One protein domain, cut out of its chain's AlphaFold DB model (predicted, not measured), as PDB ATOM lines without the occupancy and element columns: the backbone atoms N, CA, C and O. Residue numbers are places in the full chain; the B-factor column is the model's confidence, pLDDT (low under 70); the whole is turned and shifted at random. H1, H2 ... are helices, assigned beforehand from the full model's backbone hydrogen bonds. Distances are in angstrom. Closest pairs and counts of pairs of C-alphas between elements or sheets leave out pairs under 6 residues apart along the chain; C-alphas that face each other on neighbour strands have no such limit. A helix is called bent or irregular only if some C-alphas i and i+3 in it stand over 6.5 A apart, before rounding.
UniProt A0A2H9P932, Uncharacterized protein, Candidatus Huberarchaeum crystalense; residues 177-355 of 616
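Overview. This is residues 177 to 355 of the 616 residues of an uncharacterized protein of Candidatus Huberarchaeum crystalense (UniProt A0A2H9P932). A long helical hairpin, H2 and H3a, makes an arm reaching out from a four-helix up-and-down bundle of H1, H3b, H5 and H7, each running against the one before it. H3 bends between arm and bundle; short H6 lies where the two meet. The printed part has 179 residues with seven named helices, H1 to H7 in order, and no named strand: all helix. It is an extended rod, radius of gyration of the C-alphas 27.2 A, spanning 94 by 29 by 22 A.

Arrangement. H3, residues 242 to 296, is one helix by its hydrogen bonds but bent, with C-alphas 280 and 283 6.6 A apart. Its arms, H3a, residues 242 to 280, and H3b, residues 283 to 296, stand at 37 degrees, only just a steep tilt. H3a and H2, residues 207 to 236, form a hairpin at a shallow tilt of 8 degrees, opposite ways; their closest C-alphas, Leu 213 and Ala 270, are 6.0 A apart. H1, residues 177 to 205, touches H3b with residues 191 to 198 alone, opposite ways at 6 degrees, a shallow tilt; the closest C-alphas, Thr 198 and Ser 288, are 6.9 A apart. H5, residues 307 to 318, touches H1; the closest C-alphas, Glu 188 and Ala 309, are 5.1 A apart. H7, residues 330 to 353, touches H5, closest C-alphas Val 317 and Arg 333 at 6.4 A, and H3b, closest C-alphas Ile 293 and Ile 340 at 7.5 A. H1 and H7 are apart. H6, residues 320 to 325, is close to H3a but not clearly touching; the closest C-alphas, Lys 278 and Trp 325, are 6.7 A apart. H4, residues 299 to 302, is likewise close to H3b but not clearly touching, Leu 296 and Lys 302 being the closest C-alphas at 5.8 A. Every O i to N i+4 pair is within hydrogen-bond range in H1, H2, H3a, H3b, H5, H6 and H7; H4 is too short for one.

Along the chain. H1 begins at C-alpha 177 (-2.953, -116.602, -67.276) and is 42.1 A long; H2 is 43.4 A, H3a 56.3 A and H7 33.9 A, ending at C-alpha 353 (12.449, -120.942, -77.820).

Size, cuts and confidence. The C-alphas of Ser 241 and Gly 354 are the two farthest apart, 94.3 A. Residues 238 to 243 stand free. The printed part has no cut, and its six links between helices are tight. The mean pLDDT of the printed part is 80.2; residues 298 to 303, 323 to 330 and 349 to 355 are under 70.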
ATOM      1  N   ASN A 177      -2.035-116.491 -66.142       80.00
ATOM      2  CA  ASN A 177      -2.953-116.602 -67.276       80.00
ATOM      3  C   ASN A 177      -3.893-115.401 -67.406       80.00
ATOM      4  O   ASN A 177      -4.096-114.892 -68.511       80.00
ATOM      5  N   ARG A 178      -4.459-114.919 -66.294       86.19
ATOM      6  CA  ARG A 178      -5.314-113.729 -66.301       86.19
ATOM      7  C   ARG A 178      -4.549-112.502 -66.781       86.19
ATOM      8  O   ARG A 178      -5.037-111.813 -67.671       86.19
ATOM      9  N   ILE A 179      -3.360-112.250 -66.237       81.56
ATOM     10  CA  ILE A 179      -2.565-111.077 -66.615       81.56
ATOM     11  C   ILE A 179      -2.189-111.142 -68.098       81.56
ATOM     12  O   ILE A 179      -2.374-110.161 -68.814       81.56
ATOM     13  N   ASN A 180      -1.732-112.299 -68.589       78.12
ATOM     14  CA  ASN A 180      -1.423-112.468 -70.010       78.12
ATOM     15  C   ASN A 180      -2.645-112.199 -70.892       78.12
ATOM     16  O   ASN A 180      -2.547-111.461 -71.871       78.12
ATOM     17  N   LYS A 181      -3.817-112.720 -70.511       81.00
ATOM     18  CA  LYS A 181      -5.073-112.452 -71.216       81.00
ATOM     19  C   LYS A 181      -5.434-110.965 -71.206       81.00
ATOM     20  O   LYS A 181      -5.869-110.440 -72.230       81.00
ATOM     21  N   ASP A 182      -5.253-110.281 -70.081       82.62
ATOM     22  CA  ASP A 182      -5.527-108.848 -69.957       82.62
ATOM     23  C   ASP A 182      -4.598-108.016 -70.855       82.62
ATOM     24  O   ASP A 182      -5.085-107.143 -71.577       82.62
ATOM     25  N   PHE A 183      -3.298-108.331 -70.898       78.31
ATOM     26  CA  PHE A 183      -2.345-107.685 -71.808       78.31
ATOM     27  C   PHE A 183      -2.664-107.954 -73.278       78.31
ATOM     28  O   PHE A 183      -2.710-107.010 -74.068       78.31
ATOM     29  N   SER A 184      -2.946-109.204 -73.659       76.50
ATOM     30  CA  SER A 184      -3.343-109.526 -75.035       76.50
ATOM     31  C   SER A 184      -4.614-108.774 -75.445       76.50
ATOM     32  O   SER A 184      -4.667-108.206 -76.533       76.50
ATOM     33  N   ASN A 185      -5.605-108.660 -74.554       82.25
ATOM     34  CA  ASN A 185      -6.813-107.872 -74.812       82.25
ATOM     35  C   ASN A 185      -6.520-106.369 -74.971       82.25
ATOM     36  O   ASN A 185      -7.147-105.700 -75.795       82.25
ATOM     37  N   GLN A 186      -5.610-105.806 -74.171       82.12
ATOM     38  CA  GLN A 186      -5.194-104.405 -74.304       82.12
ATOM     39  C   GLN A 186      -4.472-104.163 -75.630       82.12
ATOM     40  O   GLN A 186      -4.773-103.191 -76.322       82.12
ATOM     41  N   LEU A 187      -3.593-105.083 -76.020       80.31
ATOM     42  CA  LEU A 187      -2.911-105.070 -77.308       80.31
ATOM     43  C   LEU A 187      -3.888-105.124 -78.479       80.31
ATOM     44  O   LEU A 187      -3.795-104.314 -79.396       80.31
ATOM     45  N   GLU A 188      -4.865-106.024 -78.436       83.56
ATOM     46  CA  GLU A 188      -5.902-106.126 -79.467       83.56
ATOM     47  C   GLU A 188      -6.728-104.835 -79.579       83.56
ATOM     48  O   GLU A 188      -7.038-104.387 -80.689       83.56
ATOM     49  N   LYS A 189      -7.035-104.183 -78.448       85.50
ATOM     50  CA  LYS A 189      -7.686-102.863 -78.430       85.50
ATOM     51  C   LYS A 189      -6.795-101.777 -79.024       85.50
ATOM     52  O   LYS A 189      -7.301-100.953 -79.782       85.50
ATOM     53  N   GLN A 190      -5.500-101.781 -78.713       84.06
ATOM     54  CA  GLN A 190      -4.542-100.819 -79.253       84.06
ATOM     55  C   GLN A 190      -4.405-100.972 -80.772       84.06
ATOM     56  O   GLN A 190      -4.585 -99.997 -81.494       84.06
ATOM     57  N   VAL A 191      -4.212-102.202 -81.264       83.56
ATOM     58  CA  VAL A 191      -4.195-102.520 -82.704       83.56
ATOM     59  C   VAL A 191      -5.478-102.029 -83.373       83.56
ATOM     60  O   VAL A 191      -5.423-101.325 -84.377       83.56
ATOM     61  N   SER A 192      -6.641-102.337 -82.792       84.94
ATOM     62  CA  SER A 192      -7.936-101.890 -83.325       84.94
ATOM     63  C   SER A 192      -8.065-100.361 -83.348       84.94
ATOM     64  O   SER A 192      -8.584 -99.802 -84.312       84.94
ATOM     65  N   SER A 193      -7.581 -99.679 -82.308       85.56
ATOM     66  CA  SER A 193      -7.583 -98.217 -82.204       85.56
ATOM     67  C   SER A 193      -6.678 -97.565 -83.251       85.56
ATOM     68  O   SER A 193      -7.085 -96.596 -83.891       85.56
ATOM     69  N   ASP A 194      -5.477 -98.100 -83.468       82.50
ATOM     70  CA  ASP A 194      -4.522 -97.573 -84.450       82.50
ATOM     71  C   ASP A 194      -5.033 -97.760 -85.888       82.50
ATOM     72  O   ASP A 194      -4.949 -96.846 -86.719       82.50
ATOM     73  N   ILE A 195      -5.656 -98.911 -86.159       80.06
ATOM     74  CA  ILE A 195      -6.373 -99.189 -87.409       80.06
ATOM     75  C   ILE A 195      -7.503 -98.169 -87.618       80.06
ATOM     76  O   ILE A 195      -7.579 -97.525 -88.664       80.06
ATOM     77  N   TYR A 196      -8.349 -97.964 -86.607       83.00
ATOM     78  CA  TYR A 196      -9.475 -97.031 -86.677       83.00
ATOM     79  C   TYR A 196      -9.039 -95.565 -86.843       83.00
ATOM     80  O   TYR A 196      -9.626 -94.821 -87.627       83.00
ATOM     81  N   SER A 197      -7.982 -95.143 -86.148       81.50
ATOM     82  CA  SER A 197      -7.398 -93.801 -86.282       81.50
ATOM     83  C   SER A 197      -6.908 -93.532 -87.709       81.50
ATOM     84  O   SER A 197      -7.120 -92.451 -88.275       81.50
ATOM     85  N   THR A 198      -6.310 -94.547 -88.333       77.06
ATOM     86  CA  THR A 198      -5.872 -94.489 -89.729       77.06
ATOM     87  C   THR A 198      -7.065 -94.316 -90.683       77.06
ATOM     88  O   THR A 198      -7.017 -93.460 -91.569       77.06
ATOM     89  N   ASP A 199      -8.162 -95.045 -90.451       77.00
ATOM     90  CA  ASP A 199      -9.414 -94.931 -91.219       77.00
ATOM     91  C   ASP A 199     -10.070 -93.541 -91.063       77.00
ATOM     92  O   ASP A 199     -10.434 -92.895 -92.048       77.00
ATOM     93  N   ILE A 200     -10.126 -92.985 -89.844       80.56
ATOM     94  CA  ILE A 200     -10.579 -91.596 -89.617       80.56
ATOM     95  C   ILE A 200      -9.731 -90.603 -90.414       80.56
ATOM     96  O   ILE A 200     -10.255 -89.665 -91.028       80.56
ATOM     97  N   THR A 201      -8.411 -90.784 -90.400       79.81
ATOM     98  CA  THR A 201      -7.496 -89.881 -91.101       79.81
ATOM     99  C   THR A 201      -7.762 -89.927 -92.604       79.81
ATOM    100  O   THR A 201      -7.895 -88.875 -93.228       79.81
ATOM    101  N   TYR A 202      -7.973 -91.115 -93.177       78.25
ATOM    102  CA  TYR A 202      -8.421 -91.251 -94.563       78.25
ATOM    103  C   TYR A 202      -9.744 -90.512 -94.813       78.25
ATOM    104  O   TYR A 202      -9.862 -89.707 -95.747       78.25
ATOM    105  N   TYR A 203     -10.733 -90.728 -93.943       80.81
ATOM    106  CA  TYR A 203     -12.054 -90.126 -94.072       80.81
ATOM    107  C   TYR A 203     -12.066 -88.604 -93.982       80.81
ATOM    108  O   TYR A 203     -12.890 -87.969 -94.635       80.81
ATOM    109  N   SER A 204     -11.153 -88.006 -93.227       79.94
ATOM    110  CA  SER A 204     -11.015 -86.550 -93.167       79.94
ATOM    111  C   SER A 204     -10.228 -85.969 -94.350       79.94
ATOM    112  O   SER A 204     -10.455 -84.823 -94.736       79.94
ATOM    113  N   PHE A 205      -9.322 -86.748 -94.949       79.44
ATOM    114  CA  PHE A 205      -8.337 -86.235 -95.902       79.44
ATOM    115  C   PHE A 205      -8.687 -86.493 -97.374       79.44
ATOM    116  O   PHE A 205      -8.345 -85.660 -98.218       79.44
ATOM    117  N   VAL A 206      -9.360 -87.611 -97.673       81.88
ATOM    118  CA  VAL A 206      -9.647 -88.095 -99.040       81.88
ATOM    119  C   VAL A 206     -11.148 -88.091 -99.345       81.88
ATOM    120  O   VAL A 206     -11.568 -87.530-100.359       81.88
ATOM    121  N   ARG A 207     -11.979 -88.632 -98.447       81.50
ATOM    122  CA  ARG A 207     -13.425 -88.813 -98.685       81.50
ATOM    123  C   ARG A 207     -14.218 -87.537 -99.011       81.50
ATOM    124  O   ARG A 207     -15.163 -87.644 -99.791       81.50
ATOM    125  N   PRO A 208     -13.881 -86.327 -98.516       87.56
ATOM    126  CA  PRO A 208     -14.572 -85.112 -98.944       87.56
ATOM    127  C   PRO A 208     -14.456 -84.858-100.454       87.56
ATOM    128  O   PRO A 208     -15.402 -84.368-101.068       87.56
ATOM    129  N   LEU A 209     -13.321 -85.218-101.067       84.88
ATOM    130  CA  LEU A 209     -13.131 -85.107-102.516       84.88
ATOM    131  C   LEU A 209     -13.904 -86.192-103.272       84.88
ATOM    132  O   LEU A 209     -14.471 -85.900-104.319       84.88
ATOM    133  N   GLU A 210     -13.984 -87.408-102.726       85.00
ATOM    134  CA  GLU A 210     -14.791 -88.494-103.304       85.00
ATOM    135  C   GLU A 210     -16.280 -88.141-103.307       85.00
ATOM    136  O   GLU A 210     -16.941 -88.269-104.337       85.00
ATOM    137  N   TYR A 211     -16.792 -87.611-102.192       86.38
ATOM    138  CA  TYR A 211     -18.170 -87.129-102.122       86.38
ATOM    139  C   TYR A 211     -18.430 -85.987-103.095       86.38
ATOM    140  O   TYR A 211     -19.470 -85.978-103.747       86.38
ATOM    141  N   LYS A 212     -17.487 -85.049-103.229       86.19
ATOM    142  CA  LYS A 212     -17.620 -83.955-104.193       86.19
ATOM    143  C   LYS A 212     -17.670 -84.477-105.630       86.19
ATOM    144  O   LYS A 212     -18.537 -84.058-106.385       86.19
ATOM    145  N   LEU A 213     -16.790 -85.410-105.995       87.25
ATOM    146  CA  LEU A 213     -16.785 -86.034-107.319       87.25
ATOM    147  C   LEU A 213     -18.109 -86.757-107.602       87.25
ATOM    148  O   LEU A 213     -18.686 -86.591-108.678       87.25
ATOM    149  N   GLN A 214     -18.606 -87.526-106.632       88.38
ATOM    150  CA  GLN A 214     -19.878 -88.233-106.751       88.38
ATOM    151  C   GLN A 214     -21.059 -87.261-106.885       88.38
ATOM    152  O   GLN A 214     -21.951 -87.490-107.701       88.38
ATOM    153  N   ASP A 215     -21.062 -86.161-106.129       88.19
ATOM    154  CA  ASP A 215     -22.088 -85.124-106.236       88.19
ATOM    155  C   ASP A 215     -22.062 -84.449-107.614       88.19
ATOM    156  O   ASP A 215     -23.095 -84.392-108.278       88.19
ATOM    157  N   THR A 216     -20.886 -84.053-108.119       85.69
ATOM    158  CA  THR A 216     -20.734 -83.490-109.474       85.69
ATOM    159  C   THR A 216     -21.242 -84.460-110.551       85.69
ATOM    160  O   THR A 216     -21.967 -84.062-111.464       85.69
ATOM    161  N   GLN A 217     -20.933 -85.757-110.434       86.88
ATOM    162  CA  GLN A 217     -21.441 -86.786-111.350       86.88
ATOM    163  C   GLN A 217     -22.968 -86.932-111.278       86.88
ATOM    164  O   GLN A 217     -23.637 -87.026-112.311       86.88
ATOM    165  N   ASN A 218     -23.542 -86.916-110.073       89.00
ATOM    166  CA  ASN A 218     -24.988 -86.978-109.879       89.00
ATOM    167  C   ASN A 218     -25.690 -85.743-110.457       89.00
ATOM    168  O   ASN A 218     -26.705 -85.882-111.142       89.00
ATOM    169  N   GLN A 219     -25.134 -84.549-110.245       87.25
ATOM    170  CA  GLN A 219     -25.643 -83.306-110.825       87.25
ATOM    171  C   GLN A 219     -25.635 -83.354-112.358       87.25
ATOM    172  O   GLN A 219     -26.641 -83.000-112.981       87.25
ATOM    173  N   HIS A 220     -24.559 -83.866-112.966       87.75
ATOM    174  CA  HIS A 220     -24.477 -84.066-114.413       87.75
ATOM    175  C   HIS A 220     -25.567 -85.027-114.920       87.75
ATOM    176  O   HIS A 220     -26.280 -84.706-115.872       87.75
ATOM    177  N   ASN A 221     -25.775 -86.163-114.251       87.25
ATOM    178  CA  ASN A 221     -26.810 -87.131-114.631       87.25
ATOM    179  C   ASN A 221     -28.229 -86.550-114.525       87.25
ATOM    180  O   ASN A 221     -29.037 -86.704-115.445       87.25
ATOM    181  N   ILE A 222     -28.527 -85.827-113.439       89.56
ATOM    182  CA  ILE A 222     -29.811 -85.134-113.251       89.56
ATOM    183  C   ILE A 222     -30.018 -84.089-114.352       89.56
ATOM    184  O   ILE A 222     -31.121 -83.956-114.891       89.56
ATOM    185  N   PHE A 223     -28.966 -83.346-114.699       87.69
ATOM    186  CA  PHE A 223     -29.011 -82.375-115.784       87.69
ATOM    187  C   PHE A 223     -29.346 -83.046-117.125       87.69
ATOM    188  O   PHE A 223     -30.288 -82.618-117.797       87.69
ATOM    189  N   LEU A 224     -28.648 -84.129-117.486       85.25
ATOM    190  CA  LEU A 224     -28.905 -84.871-118.724       85.25
ATOM    191  C   LEU A 224     -30.344 -85.401-118.788       85.25
ATOM    192  O   LEU A 224     -30.996 -85.295-119.827       85.25
ATOM    193  N   GLN A 225     -30.882 -85.897-117.672       88.06
ATOM    194  CA  GLN A 225     -32.264 -86.373-117.598       88.06
ATOM    195  C   GLN A 225     -33.292 -85.246-117.808       88.06
ATOM    196  O   GLN A 225     -34.266 -85.413-118.552       88.06
ATOM    197  N   LYS A 226     -33.076 -84.071-117.201       89.00
ATOM    198  CA  LYS A 226     -33.926 -82.884-117.420       89.00
ATOM    199  C   LYS A 226     -33.867 -82.404-118.870       89.00
ATOM    200  O   LYS A 226     -34.895 -82.028-119.443       89.00
ATOM    201  N   LEU A 227     -32.681 -82.440-119.474       86.31
ATOM    202  CA  LEU A 227     -32.475 -82.032-120.859       86.31
ATOM    203  C   LEU A 227     -33.171 -82.996-121.830       86.31
ATOM    204  O   LEU A 227     -33.847 -82.549-122.755       86.31
ATOM    205  N   GLN A 228     -33.103 -84.301-121.563       86.56
ATOM    206  CA  GLN A 228     -33.831 -85.317-122.325       86.56
ATOM    207  C   GLN A 228     -35.350 -85.109-122.238       86.56
ATOM    208  O   GLN A 228     -36.024 -85.036-123.264       86.56
ATOM    209  N   THR A 229     -35.873 -84.890-121.029       88.38
ATOM    210  CA  THR A 229     -37.298 -84.585-120.804       88.38
ATOM    211  C   THR A 229     -37.747 -83.349-121.596       88.38
ATOM    212  O   THR A 229     -38.817 -83.340-122.205       88.38
ATOM    213  N   SER A 230     -36.910 -82.307-121.639       87.56
ATOM    214  CA  SER A 230     -37.188 -81.077-122.395       87.56
ATOM    215  C   SER A 230     -37.218 -81.312-123.910       87.56
ATOM    216  O   SER A 230     -38.095 -80.782-124.596       87.56
ATOM    217  N   LYS A 231     -36.309 -82.140-124.443       86.75
ATOM    218  CA  LYS A 231     -36.313 -82.529-125.864       86.75
ATOM    219  C   LYS A 231     -37.581 -83.293-126.237       86.75
ATOM    220  O   LYS A 231     -38.188 -83.001-127.267       86.75
ATOM    221  N   ASP A 232     -38.003 -84.229-125.395       87.44
ATOM    222  CA  ASP A 232     -39.199 -85.035-125.644       87.44
ATOM    223  C   ASP A 232     -40.479 -84.188-125.574       87.44
ATOM    224  O   ASP A 232     -41.358 -84.318-126.431       87.44
ATOM    225  N   ALA A 233     -40.542 -83.225-124.648       86.19
ATOM    226  CA  ALA A 233     -41.634 -82.257-124.578       86.19
ATOM    227  C   ALA A 233     -41.741 -81.387-125.846       86.19
ATOM    228  O   ALA A 233     -42.846 -81.147-126.333       86.19
ATOM    229  N   ILE A 234     -40.616 -80.935-126.417       85.12
ATOM    230  CA  ILE A 234     -40.608 -80.157-127.672       85.12
ATOM    231  C   ILE A 234     -41.101 -81.006-128.846       85.12
ATOM    232  O   ILE A 234     -41.946 -80.550-129.618       85.12
ATOM    233  N   ARG A 235     -40.628 -82.254-128.957       82.31
ATOM    234  CA  ARG A 235     -41.067 -83.194-130.004       82.31
ATOM    235  C   ARG A 235     -42.585 -83.407-129.962       82.31
ATOM    236  O   ARG A 235     -43.236 -83.399-131.010       82.31
ATOM    237  N   ALA A 236     -43.153 -83.505-128.760       83.44
ATOM    238  CA  ALA A 236     -44.574 -83.752-128.527       83.44
ATOM    239  C   ALA A 236     -45.507 -82.537-128.747       83.44
ATOM    240  O   ALA A 236     -46.721 -82.725-128.857       83.44
ATOM    241  N   LYS A 237     -44.995 -81.297-128.833       84.50
ATOM    242  CA  LYS A 237     -45.832 -80.092-129.020       84.50
ATOM    243  C   LYS A 237     -46.508 -80.087-130.396       84.50
ATOM    244  O   LYS A 237     -45.838 -79.997-131.416       84.50
ATOM    245  N   ARG A 238     -47.840 -80.147-130.442       71.81
ATOM    246  CA  ARG A 238     -48.612 -80.198-131.705       71.81
ATOM    247  C   ARG A 238     -48.775 -78.841-132.400       71.81
ATOM    248  O   ARG A 238     -49.056 -78.811-133.588       71.81
ATOM    249  N   GLU A 239     -48.579 -77.746-131.671       79.56
ATOM    250  CA  GLU A 239     -48.838 -76.371-132.133       79.56
ATOM    251  C   GLU A 239     -47.627 -75.690-132.799       79.56
ATOM    252  O   GLU A 239     -47.756 -74.600-133.344       79.56
ATOM    253  N   LEU A 240     -46.444 -76.316-132.759       76.31
ATOM    254  CA  LEU A 240     -45.223 -75.794-133.385       76.31
ATOM    255  C   LEU A 240     -45.036 -76.389-134.782       76.31
ATOM    256  O   LEU A 240     -45.201 -77.599-134.958       76.31
ATOM    257  N   SER A 241     -44.611 -75.568-135.748       83.00
ATOM    258  CA  SER A 241     -44.169 -76.082-137.050       83.00
ATOM    259  C   SER A 241     -42.903 -76.937-136.893       83.00
ATOM    260  O   SER A 241     -42.119 -76.746-135.959       83.00
ATOM    261  N   GLU A 242     -42.669 -77.875-137.815       80.56
ATOM    262  CA  GLU A 242     -41.447 -78.700-137.808       80.56
ATOM    263  C   GLU A 242     -40.167 -77.854-137.829       80.56
ATOM    264  O   GLU A 242     -39.179 -78.164-137.165       80.56
ATOM    265  N   GLU A 243     -40.196 -76.720-138.524       82.12
ATOM    266  CA  GLU A 243     -39.070 -75.791-138.599       82.12
ATOM    267  C   GLU A 243     -38.779 -75.133-137.236       82.12
ATOM    268  O   GLU A 243     -37.624 -75.068-136.808       82.12
ATOM    269  N   GLN A 244     -39.825 -74.758-136.484       82.88
ATOM    270  CA  GLN A 244     -39.704 -74.209-135.128       82.88
ATOM    271  C   GLN A 244     -39.222 -75.252-134.109       82.88
ATOM    272  O   GLN A 244     -38.394 -74.936-133.250       82.88
ATOM    273  N   LYS A 245     -39.692 -76.504-134.206       84.75
ATOM    274  CA  LYS A 245     -39.209 -77.606-133.355       84.75
ATOM    275  C   LYS A 245     -37.733 -77.888-133.592       84.75
ATOM    276  O   LYS A 245     -36.967 -77.974-132.635       84.75
ATOM    277  N   ASN A 246     -37.322 -77.980-134.857       85.00
ATOM    278  CA  ASN A 246     -35.930 -78.236-135.223       85.00
ATOM    279  C   ASN A 246     -34.994 -77.108-134.770       85.00
ATOM    280  O   ASN A 246     -33.871 -77.377-134.343       85.00
ATOM    281  N   GLN A 247     -35.454 -75.855-134.791       87.94
ATOM    282  CA  GLN A 247     -34.672 -74.725-134.289       87.94
ATOM    283  C   GLN A 247     -34.490 -74.772-132.759       87.94
ATOM    284  O   GLN A 247     -33.376 -74.563-132.277       87.94
ATOM    285  N   GLN A 248     -35.538 -75.114-131.997       86.62
ATOM    286  CA  GLN A 248     -35.459 -75.274-130.534       86.62
ATOM    287  C   GLN A 248     -34.626 -76.499-130.115       86.62
ATOM    288  O   GLN A 248     -33.848 -76.424-129.165       86.62
ATOM    289  N   LEU A 249     -34.730 -77.616-130.844       88.25
ATOM    290  CA  LEU A 249     -33.917 -78.813-130.597       88.25
ATOM    291  C   LEU A 249     -32.428 -78.555-130.860       88.25
ATOM    292  O   LEU A 249     -31.606 -78.925-130.024       88.25
ATOM    293  N   LYS A 250     -32.077 -77.843-131.943       89.06
ATOM    294  CA  LYS A 250     -30.684 -77.447-132.225       89.06
ATOM    295  C   LYS A 250     -30.075 -76.586-131.114       89.06
ATOM    296  O   LYS A 250     -28.901 -76.755-130.794       89.06
ATOM    297  N   GLN A 251     -30.852 -75.685-130.507       87.00
ATOM    298  CA  GLN A 251     -30.387 -74.885-129.366       87.00
ATOM    299  C   GLN A 251     -30.114 -75.760-128.132       87.00
ATOM    300  O   GLN A 251     -29.074 -75.605-127.494       87.00
ATOM    301  N   LEU A 252     -30.991 -76.727-127.836       86.69
ATOM    302  CA  LEU A 252     -30.771 -77.683-126.744       86.69
ATOM    303  C   LEU A 252     -29.587 -78.623-127.003       86.69
ATOM    304  O   LEU A 252     -28.888 -78.976-126.062       86.69
ATOM    305  N   GLU A 253     -29.339 -79.023-128.250       86.44
ATOM    306  CA  GLU A 253     -28.173 -79.840-128.624       86.44
ATOM    307  C   GLU A 253     -26.854 -79.072-128.466       86.44
ATOM    308  O   GLU A 253     -25.872 -79.621-127.966       86.44
ATOM    309  N   GLN A 254     -26.829 -77.785-128.826       86.94
ATOM    310  CA  GLN A 254     -25.670 -76.920-128.580       86.94
ATOM    311  C   GLN A 254     -25.431 -76.706-127.079       86.94
ATOM    312  O   GLN A 254     -24.287 -76.760-126.623       86.94
ATOM    313  N   GLN A 255     -26.501 -76.514-126.302       84.69
ATOM    314  CA  GLN A 255     -26.426 -76.380-124.849       84.69
ATOM    315  C   GLN A 255     -25.962 -77.679-124.172       84.69
ATOM    316  O   GLN A 255     -25.123 -77.636-123.275       84.69
ATOM    317  N   GLU A 256     -26.449 -78.836-124.629       87.44
ATOM    318  CA  GLU A 256     -25.997 -80.151-124.165       87.44
ATOM    319  C   GLU A 256     -24.504 -80.348-124.407       87.44
ATOM    320  O   GLU A 256     -23.795 -80.777-123.501       87.44
ATOM    321  N   LYS A 257     -24.021 -80.027-125.614       87.75
ATOM    322  CA  LYS A 257     -22.607 -80.181-125.962       87.75
ATOM    323  C   LYS A 257     -21.714 -79.336-125.052       87.75
ATOM    324  O   LYS A 257     -20.767 -79.866-124.480       87.75
ATOM    325  N   LYS A 258     -22.061 -78.059-124.864       87.06
ATOM    326  CA  LYS A 258     -21.303 -77.133-124.013       87.06
ATOM    327  C   LYS A 258     -21.251 -77.598-122.554       87.06
ATOM    328  O   LYS A 258     -20.188 -77.613-121.949       87.06
ATOM    329  N   ILE A 259     -22.384 -78.028-122.003       80.88
ATOM    330  CA  ILE A 259     -22.465 -78.445-120.597       80.88
ATOM    331  C   ILE A 259     -21.790 -79.805-120.373       80.88
ATOM    332  O   ILE A 259     -21.136 -79.997-119.351       80.88
ATOM    333  N   LYS A 260     -21.867 -80.736-121.334       85.00
ATOM    334  CA  LYS A 260     -21.088 -81.985-121.279       85.00
ATOM    335  C   LYS A 260     -19.588 -81.714-121.264       85.00
ATOM    336  O   LYS A 260     -18.872 -82.387-120.527       85.00
ATOM    337  N   GLU A 261     -19.115 -80.757-122.060       86.88
ATOM    338  CA  GLU A 261     -17.706 -80.345-122.074       86.88
ATOM    339  C   GLU A 261     -17.294 -79.734-120.720       86.88
ATOM    340  O   GLU A 261     -16.289 -80.157-120.150       86.88
ATOM    341  N   GLU A 262     -18.098 -78.827-120.156       85.75
ATOM    342  CA  GLU A 262     -17.849 -78.200-118.845       85.75
ATOM    343  C   GLU A 262     -17.820 -79.222-117.694       85.75
ATOM    344  O   GLU A 262     -16.848 -79.260-116.937       85.75
ATOM    345  N   PHE A 263     -18.813 -80.117-117.599       86.31
ATOM    346  CA  PHE A 263     -18.813 -81.184-116.588       86.31
ATOM    347  C   PHE A 263     -17.670 -82.178-116.788       86.31
ATOM    348  O   PHE A 263     -17.115 -82.666-115.809       86.31
ATOM    349  N   SER A 264     -17.294 -82.485-118.033       84.69
ATOM    350  CA  SER A 264     -16.162 -83.383-118.298       84.69
ATOM    351  C   SER A 264     -14.852 -82.792-117.779       84.69
ATOM    352  O   SER A 264     -14.049 -83.518-117.198       84.69
ATOM    353  N   LEU A 265     -14.654 -81.478-117.936       88.00
ATOM    354  CA  LEU A 265     -13.493 -80.774-117.393       88.00
ATOM    355  C   LEU A 265     -13.516 -80.730-115.859       88.00
ATOM    356  O   LEU A 265     -12.489 -80.984-115.234       88.00
ATOM    357  N   GLU A 266     -14.672 -80.458-115.250       86.94
ATOM    358  CA  GLU A 266     -14.819 -80.422-113.789       86.94
ATOM    359  C   GLU A 266     -14.602 -81.803-113.153       86.94
ATOM    360  O   GLU A 266     -13.887 -81.927-112.157       86.94
ATOM    361  N   ILE A 267     -15.156 -82.859-113.756       85.88
ATOM    362  CA  ILE A 267     -14.944 -84.250-113.339       85.88
ATOM    363  C   ILE A 267     -13.466 -84.627-113.492       85.88
ATOM    364  O   ILE A 267     -12.901 -85.218-112.576       85.88
ATOM    365  N   ALA A 268     -12.822 -84.268-114.607       86.62
ATOM    366  CA  ALA A 268     -11.403 -84.548-114.821       86.62
ATOM    367  C   ALA A 268     -10.501 -83.834-113.795       86.62
ATOM    368  O   ALA A 268      -9.584 -84.455-113.256       86.62
ATOM    369  N   ASP A 269     -10.774 -82.564-113.473       86.62
ATOM    370  CA  ASP A 269     -10.044 -81.823-112.432       86.62
ATOM    371  C   ASP A 269     -10.281 -82.420-111.035       86.62
ATOM    372  O   ASP A 269      -9.341 -82.595-110.260       86.62
ATOM    373  N   ALA A 270     -11.522 -82.803-110.714       85.19
ATOM    374  CA  ALA A 270     -11.852 -83.450-109.447       85.19
ATOM    375  C   ALA A 270     -11.169 -84.821-109.291       85.19
ATOM    376  O   ALA A 270     -10.652 -85.114-108.212       85.19
ATOM    377  N   ILE A 271     -11.107 -85.626-110.360       85.62
ATOM    378  CA  ILE A 271     -10.359 -86.893-110.394       85.62
ATOM    379  C   ILE A 271      -8.872 -86.629-110.163       85.62
ATOM    380  O   ILE A 271      -8.288 -87.232-109.267       85.62
ATOM    381  N   LYS A 272      -8.275 -85.679-110.890       87.00
ATOM    382  CA  LYS A 272      -6.855 -85.341-110.740       87.00
ATOM    383  C   LYS A 272      -6.512 -84.918-109.308       87.00
ATOM    384  O   LYS A 272      -5.556 -85.420-108.727       87.00
ATOM    385  N   ARG A 273      -7.314 -84.035-108.700       85.25
ATOM    386  CA  ARG A 273      -7.118 -83.606-107.303       85.25
ATOM    387  C   ARG A 273      -7.294 -84.753-106.313       85.25
ATOM    388  O   ARG A 273      -6.595 -84.794-105.303       85.25
ATOM    389  N   LEU A 274      -8.235 -85.661-106.572       84.88
ATOM    390  CA  LEU A 274      -8.432 -86.854-105.754       84.88
ATOM    391  C   LEU A 274      -7.213 -87.783-105.839       84.88
ATOM    392  O   LEU A 274      -6.744 -88.248-104.803       84.88
ATOM    393  N   GLU A 275      -6.676 -88.014-107.036       83.12
ATOM    394  CA  GLU A 275      -5.463 -88.807-107.258       83.12
ATOM    395  C   GLU A 275      -4.251 -88.181-106.554       83.12
ATOM    396  O   GLU A 275      -3.599 -88.855-105.759       83.12
ATOM    397  N   GLU A 276      -4.008 -86.878-106.733       84.81
ATOM    398  CA  GLU A 276      -2.947 -86.142-106.026       84.81
ATOM    399  C   GLU A 276      -3.102 -86.249-104.499       84.81
ATOM    400  O   GLU A 276      -2.127 -86.440-103.769       84.81
ATOM    401  N   ARG A 277      -4.338 -86.173-103.989       84.44
ATOM    402  CA  ARG A 277      -4.616 -86.296-102.555       84.44
ATOM    403  C   ARG A 277      -4.371 -87.709-102.027       84.44
ATOM    404  O   ARG A 277      -3.853 -87.836-100.918       84.44
ATOM    405  N   LYS A 278      -4.721 -88.745-102.798       81.19
ATOM    406  CA  LYS A 278      -4.427 -90.150-102.471       81.19
ATOM    407  C   LYS A 278      -2.919 -90.398-102.441       81.19
ATOM    408  O   LYS A 278      -2.431 -90.990-101.482       81.19
ATOM    409  N   GLU A 279      -2.161 -89.859-103.397       80.94
ATOM    410  CA  GLU A 279      -0.692 -89.943-103.386       80.94
ATOM    411  C   GLU A 279      -0.077 -89.271-102.146       80.94
ATOM    412  O   GLU A 279       0.815 -89.836-101.516       80.94
ATOM    413  N   LEU A 280      -0.601 -88.117-101.715       83.31
ATOM    414  CA  LEU A 280      -0.164 -87.451-100.477       83.31
ATOM    415  C   LEU A 280      -0.541 -88.209 -99.193       83.31
ATOM    416  O   LEU A 280       0.081 -87.991 -98.153       83.31
ATOM    417  N   PHE A 281      -1.548 -89.081 -99.242       81.25
ATOM    418  CA  PHE A 281      -1.949 -89.902 -98.101       81.25
ATOM    419  C   PHE A 281      -1.028 -91.119 -97.903       81.25
ATOM    420  O   PHE A 281      -0.830 -91.551 -96.765       81.25
ATOM    421  N   LYS A 282      -0.397 -91.637 -98.969       78.38
ATOM    422  CA  LYS A 282       0.473 -92.829 -98.899       78.38
ATOM    423  C   LYS A 282       1.572 -92.741 -97.827       78.38
ATOM    424  O   LYS A 282       1.688 -93.689 -97.048       78.38
ATOM    425  N   PRO A 283       2.353 -91.646 -97.696       79.38
ATOM    426  CA  PRO A 283       3.377 -91.551 -96.654       79.38
ATOM    427  C   PRO A 283       2.799 -91.542 -95.232       79.38
ATOM    428  O   PRO A 283       3.420 -92.088 -94.322       79.38
ATOM    429  N   ILE A 284       1.611 -90.959 -95.037       80.81
ATOM    430  CA  ILE A 284       0.913 -90.920 -93.738       80.81
ATOM    431  C   ILE A 284       0.485 -92.334 -93.342       80.81
ATOM    432  O   ILE A 284       0.693 -92.759 -92.204       80.81
ATOM    433  N   LEU A 285      -0.060 -93.083 -94.301       76.69
ATOM    434  CA  LEU A 285      -0.462 -94.471 -94.115       76.69
ATOM    435  C   LEU A 285       0.739 -95.366 -93.791       76.69
ATOM    436  O   LEU A 285       0.705 -96.111 -92.810       76.69
ATOM    437  N   LYS A 286       1.827 -95.234 -94.562       78.50
ATOM    438  CA  LYS A 286       3.082 -95.957 -94.323       78.50
ATOM    439  C   LYS A 286       3.638 -95.662 -92.931       78.50
ATOM    440  O   LYS A 286       3.938 -96.593 -92.193       78.50
ATOM    441  N   ALA A 287       3.705 -94.390 -92.533       80.94
ATOM    442  CA  ALA A 287       4.179 -93.998 -91.207       80.94
ATOM    443  C   ALA A 287       3.301 -94.561 -90.076       80.94
ATOM    444  O   ALA A 287       3.831 -95.032 -89.072       80.94
ATOM    445  N   SER A 288       1.977 -94.558 -90.249       80.38
ATOM    446  CA  SER A 288       1.030 -95.077 -89.251       80.38
ATOM    447  C   SER A 288       1.230 -96.577 -89.022       80.38
ATOM    448  O   SER A 288       1.379 -97.018 -87.883       80.38
ATOM    449  N   PHE A 289       1.355 -97.353 -90.100       77.88
ATOM    450  CA  PHE A 289       1.648 -98.783 -90.008       77.88
ATOM    451  C   PHE A 289       3.049 -99.086 -89.481       77.88
ATOM    452  O   PHE A 289       3.211 -99.983 -88.657       77.88
ATOM    453  N   SER A 290       4.069 -98.349 -89.927       78.81
ATOM    454  CA  SER A 290       5.427 -98.512 -89.404       78.81
ATOM    455  C   SER A 290       5.486 -98.228 -87.904       78.81
ATOM    456  O   SER A 290       6.180 -98.939 -87.182       78.81
ATOM    457  N   ASN A 291       4.732 -97.239 -87.413       82.75
ATOM    458  CA  ASN A 291       4.625 -96.956 -85.985       82.75
ATOM    459  C   ASN A 291       3.901 -98.075 -85.228       82.75
ATOM    460  O   ASN A 291       4.401 -98.495 -84.187       82.75
ATOM    461  N   LEU A 292       2.797 -98.605 -85.765       82.50
ATOM    462  CA  LEU A 292       2.117 -99.773 -85.197       82.50
ATOM    463  C   LEU A 292       3.079-100.967 -85.080       82.50
ATOM    464  O   LEU A 292       3.265-101.507 -83.994       82.50
ATOM    465  N   ILE A 293       3.768-101.326 -86.168       79.94
ATOM    466  CA  ILE A 293       4.740-102.429 -86.184       79.94
ATOM    467  C   ILE A 293       5.883-102.165 -85.200       79.94
ATOM    468  O   ILE A 293       6.278-103.070 -84.467       79.94
ATOM    469  N   LYS A 294       6.407-100.935 -85.141       81.75
ATOM    470  CA  LYS A 294       7.475-100.549 -84.210       81.75
ATOM    471  C   LYS A 294       7.035-100.683 -82.752       81.75
ATOM    472  O   LYS A 294       7.799-101.220 -81.956       81.75
ATOM    473  N   ASN A 295       5.826-100.236 -82.415       78.94
ATOM    474  CA  ASN A 295       5.269-100.356 -81.068       78.94
ATOM    475  C   ASN A 295       5.083-101.827 -80.687       78.94
ATOM    476  O   ASN A 295       5.525-102.241 -79.622       78.94
ATOM    477  N   LEU A 296       4.530-102.645 -81.584       73.62
ATOM    478  CA  LEU A 296       4.361-104.086 -81.359       73.62
ATOM    479  C   LEU A 296       5.691-104.852 -81.306       73.62
ATOM    480  O   LEU A 296       5.784-105.895 -80.664       73.62
ATOM    481  N   SER A 297       6.728-104.332 -81.966       70.19
ATOM    482  CA  SER A 297       8.093-104.868 -81.910       70.19
ATOM    483  C   SER A 297       8.856-104.436 -80.654       70.19
ATOM    484  O   SER A 297       9.944-104.961 -80.402       70.19
ATOM    485  N   ALA A 298       8.338-103.475 -79.882       69.75
ATOM    486  CA  ALA A 298       8.963-103.049 -78.637       69.75
ATOM    487  C   ALA A 298       8.943-104.195 -77.618       69.75
ATOM    488  O   ALA A 298       7.980-104.956 -77.554       69.75
ATOM    489  N   ASN A 299      10.004-104.313 -76.813       61.47
ATOM    490  CA  ASN A 299      10.182-105.433 -75.882       61.47
ATOM    491  C   ASN A 299       8.992-105.625 -74.932       61.47
ATOM    492  O   ASN A 299       8.631-106.764 -74.670       61.47
ATOM    493  N   GLU A 300       8.369-104.532 -74.485       63.75
ATOM    494  CA  GLU A 300       7.175-104.560 -73.633       63.75
ATOM    495  C   GLU A 300       6.034-105.343 -74.287       63.75
ATOM    496  O   GLU A 300       5.489-106.248 -73.680       63.75
ATOM    497  N   TYR A 301       5.723-105.086 -75.556       66.88
ATOM    498  CA  TYR A 301       4.580-105.702 -76.233       66.88
ATOM    499  C   TYR A 301       4.903-107.020 -76.923       66.88
ATOM    500  O   TYR A 301       4.032-107.884 -77.045       66.88
ATOM    501  N   LYS A 302       6.156-107.196 -77.350       69.38
ATOM    502  CA  LYS A 302       6.629-108.355 -78.111       69.38
ATOM    503  C   LYS A 302       6.292-109.685 -77.437       69.38
ATOM    504  O   LYS A 302       5.970-110.651 -78.130       69.38
ATOM    505  N   TYR A 303       6.377-109.740 -76.108       65.88
ATOM    506  CA  TYR A 303       6.114-110.958 -75.343       65.88
ATOM    507  C   TYR A 303       4.627-111.233 -75.114       65.88
ATOM    508  O   TYR A 303       4.289-112.383 -74.866       65.88
ATOM    509  N   HIS A 304       3.753-110.235 -75.286       71.81
ATOM    510  CA  HIS A 304       2.303-110.347 -75.085       71.81
ATOM    511  C   HIS A 304       1.491-110.404 -76.394       71.81
ATOM    512  O   HIS A 304       0.256-110.424 -76.354       71.81
ATOM    513  N   LEU A 305       2.156-110.413 -77.561       73.56
ATOM    514  CA  LEU A 305       1.488-110.518 -78.865       73.56
ATOM    515  C   LEU A 305       0.642-111.800 -78.950       73.56
ATOM    516  O   LEU A 305       1.076-112.871 -78.523       73.56
ATOM    517  N   SER A 306      -0.547-111.685 -79.549       75.12
ATOM    518  CA  SER A 306      -1.512-112.777 -79.716       75.12
ATOM    519  C   SER A 306      -1.771-113.090 -81.193       75.12
ATOM    520  O   SER A 306      -1.649-112.221 -82.061       75.12
ATOM    521  N   ASP A 307      -2.196-114.326 -81.486       80.69
ATOM    522  CA  ASP A 307      -2.646-114.720 -82.831       80.69
ATOM    523  C   ASP A 307      -3.785-113.805 -83.326       80.69
ATOM    524  O   ASP A 307      -3.815-113.419 -84.491       80.69
ATOM    525  N   ASN A 308      -4.686-113.385 -82.431       82.56
ATOM    526  CA  ASN A 308      -5.759-112.440 -82.742       82.56
ATOM    527  C   ASN A 308      -5.234-111.057 -83.147       82.56
ATOM    528  O   ASN A 308      -5.740-110.490 -84.114       82.56
ATOM    529  N   ALA A 309      -4.218-110.521 -82.463       83.00
ATOM    530  CA  ALA A 309      -3.598-109.254 -82.845       83.00
ATOM    531  C   ALA A 309      -2.991-109.335 -84.257       83.00
ATOM    532  O   ALA A 309      -3.193-108.430 -85.069       83.00
ATOM    533  N   PHE A 310      -2.321-110.447 -84.590       85.06
ATOM    534  CA  PHE A 310      -1.834-110.696 -85.950       85.06
ATOM    535  C   PHE A 310      -2.974-110.810 -86.962       85.06
ATOM    536  O   PHE A 310      -2.930-110.144 -87.992       85.06
ATOM    537  N   ASN A 311      -4.024-111.570 -86.650       86.81
ATOM    538  CA  ASN A 311      -5.187-111.727 -87.521       86.81
ATOM    539  C   ASN A 311      -5.908-110.390 -87.772       86.81
ATOM    540  O   ASN A 311      -6.383-110.153 -88.880       86.81
ATOM    541  N   LEU A 312      -5.987-109.502 -86.773       87.19
ATOM    542  CA  LEU A 312      -6.553-108.157 -86.928       87.19
ATOM    543  C   LEU A 312      -5.729-107.309 -87.905       87.19
ATOM    544  O   LEU A 312      -6.302-106.667 -88.785       87.19
ATOM    545  N   MET A 313      -4.397-107.338 -87.787       85.38
ATOM    546  CA  MET A 313      -3.503-106.637 -88.712       85.38
ATOM    547  C   MET A 313      -3.572-107.214 -90.130       85.38
ATOM    548  O   MET A 313      -3.704-106.454 -91.088       85.38
ATOM    549  N   GLU A 314      -3.520-108.543 -90.268       87.44
ATOM    550  CA  GLU A 314      -3.635-109.243 -91.555       87.44
ATOM    551  C   GLU A 314      -4.969-108.888 -92.230       87.44
ATOM    552  O   GLU A 314      -4.972-108.397 -93.358       87.44
ATOM    553  N   LYS A 315      -6.090-109.006 -91.508       87.75
ATOM    554  CA  LYS A 315      -7.428-108.668 -92.015       87.75
ATOM    555  C   LYS A 315      -7.531-107.221 -92.492       87.75
ATOM    556  O   LYS A 315      -8.200-106.960 -93.486       87.75
ATOM    557  N   TYR A 316      -6.906-106.280 -91.789       82.88
ATOM    558  CA  TYR A 316      -6.943-104.872 -92.177       82.88
ATOM    559  C   TYR A 316      -6.124-104.589 -93.442       82.88
ATOM    560  O   TYR A 316      -6.601-103.884 -94.325       82.88
ATOM    561  N   VAL A 317      -4.941-105.193 -93.587       80.19
ATOM    562  CA  VAL A 317      -4.137-105.087 -94.822       80.19
ATOM    563  C   VAL A 317      -4.832-105.761 -96.017       80.19
ATOM    564  O   VAL A 317      -4.664-105.357 -97.175       80.19
ATOM    565  N   GLU A 318      -5.631-106.790 -95.741       82.25
ATOM    566  CA  GLU A 318      -6.450-107.503 -96.721       82.25
ATOM    567  C   GLU A 318      -7.769-106.813 -97.069       82.25
ATOM    568  O   GLU A 318      -8.395-107.194 -98.061       82.25
ATOM    569  N   ASP A 319      -8.186-105.793 -96.312       79.69
ATOM    570  CA  ASP A 319      -9.431-105.082 -96.579       79.69
ATOM    571  C   ASP A 319      -9.397-104.494 -98.010       79.69
ATOM    572  O   ASP A 319      -8.434-103.814 -98.395       79.69
ATOM    573  N   PRO A 320     -10.420-104.740 -98.847       73.38
ATOM    574  CA  PRO A 320     -10.505-104.141-100.174       73.38
ATOM    575  C   PRO A 320     -10.364-102.614-100.151       73.38
ATOM    576  O   PRO A 320      -9.673-102.062-101.009       73.38
ATOM    577  N   LYS A 321     -10.922-101.941 -99.133       70.88
ATOM    578  CA  LYS A 321     -10.804-100.486 -98.939       70.88
ATOM    579  C   LYS A 321      -9.367-100.064 -98.687       70.88
ATOM    580  O   LYS A 321      -8.931 -99.044 -99.207       70.88
ATOM    581  N   PHE A 322      -8.607-100.878 -97.958       70.06
ATOM    582  CA  PHE A 322      -7.185-100.639 -97.744       70.06
ATOM    583  C   PHE A 322      -6.419-100.597 -99.075       70.06
ATOM    584  O   PHE A 322      -5.573 -99.731 -99.278       70.06
ATOM    585  N   GLY A 323      -6.774-101.465-100.030       63.44
ATOM    586  CA  GLY A 323      -6.230-101.414-101.394       63.44
ATOM    587  C   GLY A 323      -6.671-100.185-102.189       63.44
ATOM    588  O   GLY A 323      -5.886 -99.627-102.950       63.44
ATOM    589  N   GLU A 324      -7.905 -99.721-101.998       65.38
ATOM    590  CA  GLU A 324      -8.407 -98.495-102.635       65.38
ATOM    591  C   GLU A 324      -7.701 -97.225-102.130       65.38
ATOM    592  O   GLU A 324      -7.596 -96.237-102.865       65.38
ATOM    593  N   TRP A 325      -7.186 -97.238-100.896       68.31
ATOM    594  CA  TRP A 325      -6.462 -96.111-100.296       68.31
ATOM    595  C   TRP A 325      -5.044 -95.939-100.836       68.31
ATOM    596  O   TRP A 325      -4.499 -94.838-100.790       68.31
ATOM    597  N   ILE A 326      -4.459 -97.012-101.365       62.97
ATOM    598  CA  ILE A 326      -3.056 -97.074-101.789       62.97
ATOM    599  C   ILE A 326      -2.919 -96.869-103.308       62.97
ATOM    600  O   ILE A 326      -1.813 -96.858-103.845       62.97
ATOM    601  N   ASN A 327      -4.031 -96.648-104.028       59.75
ATOM    602  CA  ASN A 327      -4.123 -96.960-105.460       59.75
ATOM    603  C   ASN A 327      -3.727 -98.438-105.709       59.75
ATOM    604  O   ASN A 327      -3.315 -99.145-104.798       59.75
ATOM    605  N   LYS A 328      -3.878 -98.961-106.933       58.84
ATOM    606  CA  LYS A 328      -3.588-100.375-107.288       58.84
ATOM    607  C   LYS A 328      -2.100-100.785-107.174       58.84
ATOM    608  O   LYS A 328      -1.637-101.649-107.911       58.84
ATOM    609  N   ASP A 329      -1.332-100.114-106.330       61.59
ATOM    610  CA  ASP A 329       0.060-100.400-106.052       61.59
ATOM    611  C   ASP A 329       0.147-101.488-104.972       61.59
ATOM    612  O   ASP A 329       0.135-101.217-103.768       61.59
ATOM    613  N   ASP A 330       0.208-102.743-105.422       67.81
ATOM    614  CA  ASP A 330       0.332-103.914-104.549       67.81
ATOM    615  C   ASP A 330       1.629-103.893-103.711       67.81
ATOM    616  O   ASP A 330       1.706-104.569-102.685       67.81
ATOM    617  N   SER A 331       2.622-103.063-104.064       72.38
ATOM    618  CA  SER A 331       3.935-103.059-103.407       72.38
ATOM    619  C   SER A 331       3.888-102.675-101.924       72.38
ATOM    620  O   SER A 331       4.560-103.308-101.111       72.38
ATOM    621  N   MET A 332       3.069-101.691-101.532       75.19
ATOM    622  CA  MET A 332       2.978-101.274-100.124       75.19
ATOM    623  C   MET A 332       2.167-102.268 -99.288       75.19
ATOM    624  O   MET A 332       2.484-102.506 -98.123       75.19
ATOM    625  N   ARG A 333       1.144-102.895 -99.880       77.50
ATOM    626  CA  ARG A 333       0.409-103.994 -99.243       77.50
ATOM    627  C   ARG A 333       1.335-105.189 -98.997       77.50
ATOM    628  O   ARG A 333       1.304-105.763 -97.909       77.50
ATOM    629  N   ASP A 334       2.171-105.529 -99.970       82.31
ATOM    630  CA  ASP A 334       3.135-106.622 -99.859       82.31
ATOM    631  C   ASP A 334       4.257-106.313 -98.860       82.31
ATOM    632  O   ASP A 334       4.620-107.188 -98.073       82.31
ATOM    633  N   GLU A 335       4.753-105.071 -98.808       81.56
ATOM    634  CA  GLU A 335       5.718-104.615 -97.794       81.56
ATOM    635  C   GLU A 335       5.149-104.796 -96.376       81.56
ATOM    636  O   GLU A 335       5.785-105.407 -95.516       81.56
ATOM    637  N   LEU A 336       3.911-104.349 -96.142       80.12
ATOM    638  CA  LEU A 336       3.251-104.466 -94.839       80.12
ATOM    639  C   LEU A 336       2.940-105.917 -94.462       80.12
ATOM    640  O   LEU A 336       3.174-106.312 -93.319       80.12
ATOM    641  N   ARG A 337       2.484-106.744 -95.411       84.88
ATOM    642  CA  ARG A 337       2.336-108.197 -95.204       84.88
ATOM    643  C   ARG A 337       3.668-108.860 -94.874       84.88
ATOM    644  O   ARG A 337       3.717-109.734 -94.005       84.88
ATOM    645  N   GLY A 338       4.737-108.457 -95.556       86.25
ATOM    646  CA  GLY A 338       6.096-108.929 -95.317       86.25
ATOM    647  C   GLY A 338       6.563-108.614 -93.899       86.25
ATOM    648  O   GLY A 338       7.070-109.503 -93.214       86.25
ATOM    649  N   GLU A 339       6.315-107.393 -93.426       85.75
ATOM    650  CA  GLU A 339       6.636-106.967 -92.063       85.75
ATOM    651  C   GLU A 339       5.785-107.672 -91.000       85.75
ATOM    652  O   GLU A 339       6.336-108.163 -90.015       85.75
ATOM    653  N   ILE A 340       4.472-107.817 -91.211       85.56
ATOM    654  CA  ILE A 340       3.601-108.600 -90.316       85.56
ATOM    655  C   ILE A 340       4.095-110.050 -90.242       85.56
ATOM    656  O   ILE A 340       4.251-110.602 -89.154       85.56
ATOM    657  N   SER A 341       4.429-110.652 -91.386       87.00
ATOM    658  CA  SER A 341       4.971-112.014 -91.459       87.00
ATOM    659  C   SER A 341       6.338-112.132 -90.781       87.00
ATOM    660  O   SER A 341       6.631-113.139 -90.135       87.00
ATOM    661  N   ARG A 342       7.205-111.119 -90.914       88.06
ATOM    662  CA  ARG A 342       8.486-111.042 -90.197       88.06
ATOM    663  C   ARG A 342       8.244-111.011 -88.691       88.06
ATOM    664  O   ARG A 342       8.787-111.870 -87.999       88.06
ATOM    665  N   LEU A 343       7.391-110.106 -88.214       81.88
ATOM    666  CA  LEU A 343       7.056-109.969 -86.798       81.88
ATOM    667  C   LEU A 343       6.432-111.255 -86.238       81.88
ATOM    668  O   LEU A 343       6.849-111.723 -85.183       81.88
ATOM    669  N   LYS A 344       5.513-111.888 -86.977       84.62
ATOM    670  CA  LYS A 344       4.898-113.173 -86.613       84.62
ATOM    671  C   LYS A 344       5.925-114.292 -86.511       84.62
ATOM    672  O   LYS A 344       5.885-115.055 -85.559       84.62
ATOM    673  N   ARG A 345       6.899-114.368 -87.426       81.50
ATOM    674  CA  ARG A 345       8.004-115.345 -87.339       81.50
ATOM    675  C   ARG A 345       8.930-115.082 -86.158       81.50
ATOM    676  O   ARG A 345       9.378-116.032 -85.521       81.50
ATOM    677  N   GLU A 346       9.250-113.823 -85.881       72.06
ATOM    678  CA  GLU A 346      10.064-113.445 -84.720       72.06
ATOM    679  C   GLU A 346       9.353-113.791 -83.412       72.06
ATOM    680  O   GLU A 346       9.971-114.372 -82.514       72.06
ATOM    681  N   TRP A 347       8.052-113.512 -83.345       75.44
ATOM    682  CA  TRP A 347       7.173-113.917 -82.259       75.44
ATOM    683  C   TRP A 347       7.072-115.442 -82.143       75.44
ATOM    684  O   TRP A 347       7.337-115.977 -81.075       75.44
ATOM    685  N   ASP A 348       6.812-116.172 -83.229       70.12
ATOM    686  CA  ASP A 348       6.751-117.639 -83.255       70.12
ATOM    687  C   ASP A 348       8.081-118.277 -82.847       70.12
ATOM    688  O   ASP A 348       8.105-119.326 -82.204       70.12
ATOM    689  N   SER A 349       9.205-117.667 -83.224       63.09
ATOM    690  CA  SER A 349      10.548-118.102 -82.836       63.09
ATOM    691  C   SER A 349      10.804-117.854 -81.348       63.09
ATOM    692  O   SER A 349      11.293-118.744 -80.655       63.09
ATOM    693  N   ALA A 350      10.410-116.692 -80.816       58.69
ATOM    694  CA  ALA A 350      10.419-116.435 -79.375       58.69
ATOM    695  C   ALA A 350       9.499-117.416 -78.621       58.69
ATOM    696  O   ALA A 350       9.921-118.039 -77.648       58.69
ATOM    697  N   ARG A 351       8.294-117.669 -79.145       56.88
ATOM    698  CA  ARG A 351       7.339-118.662 -78.646       56.88
ATOM    699  C   ARG A 351       7.947-120.062 -78.646       56.88
ATOM    700  O   ARG A 351       7.825-120.748 -77.637       56.88
ATOM    701  N   LYS A 352       8.621-120.478 -79.725       53.91
ATOM    702  CA  LYS A 352       9.289-121.787 -79.872       53.91
ATOM    703  C   LYS A 352      10.537-121.944 -79.004       53.91
ATOM    704  O   LYS A 352      10.776-123.048 -78.535       53.91
ATOM    705  N   ARG A 353      11.306-120.883 -78.750       52.03
ATOM    706  CA  ARG A 353      12.449-120.942 -77.820       52.03
ATOM    707  C   ARG A 353      12.036-121.244 -76.376       52.03
ATOM    708  O   ARG A 353      12.839-121.800 -75.649       52.03
ATOM    709  N   GLY A 354      10.781-120.979 -76.009       47.28
ATOM    710  CA  GLY A 354      10.170-121.487 -74.773       47.28
ATOM    711  C   GLY A 354       9.199-122.659 -74.992       47.28
ATOM    712  O   GLY A 354       8.153-122.690 -74.350       47.28
ATOM    713  N   LYS A 355       9.432-123.550 -75.972       38.50
ATOM    714  CA  LYS A 355       8.628-124.772 -76.220       38.50
ATOM    715  C   LYS A 355       9.342-126.051 -75.762       38.50
ATOM    716  O   LYS A 355       9.306-127.060 -76.459       38.50
TER     717      LYS A 355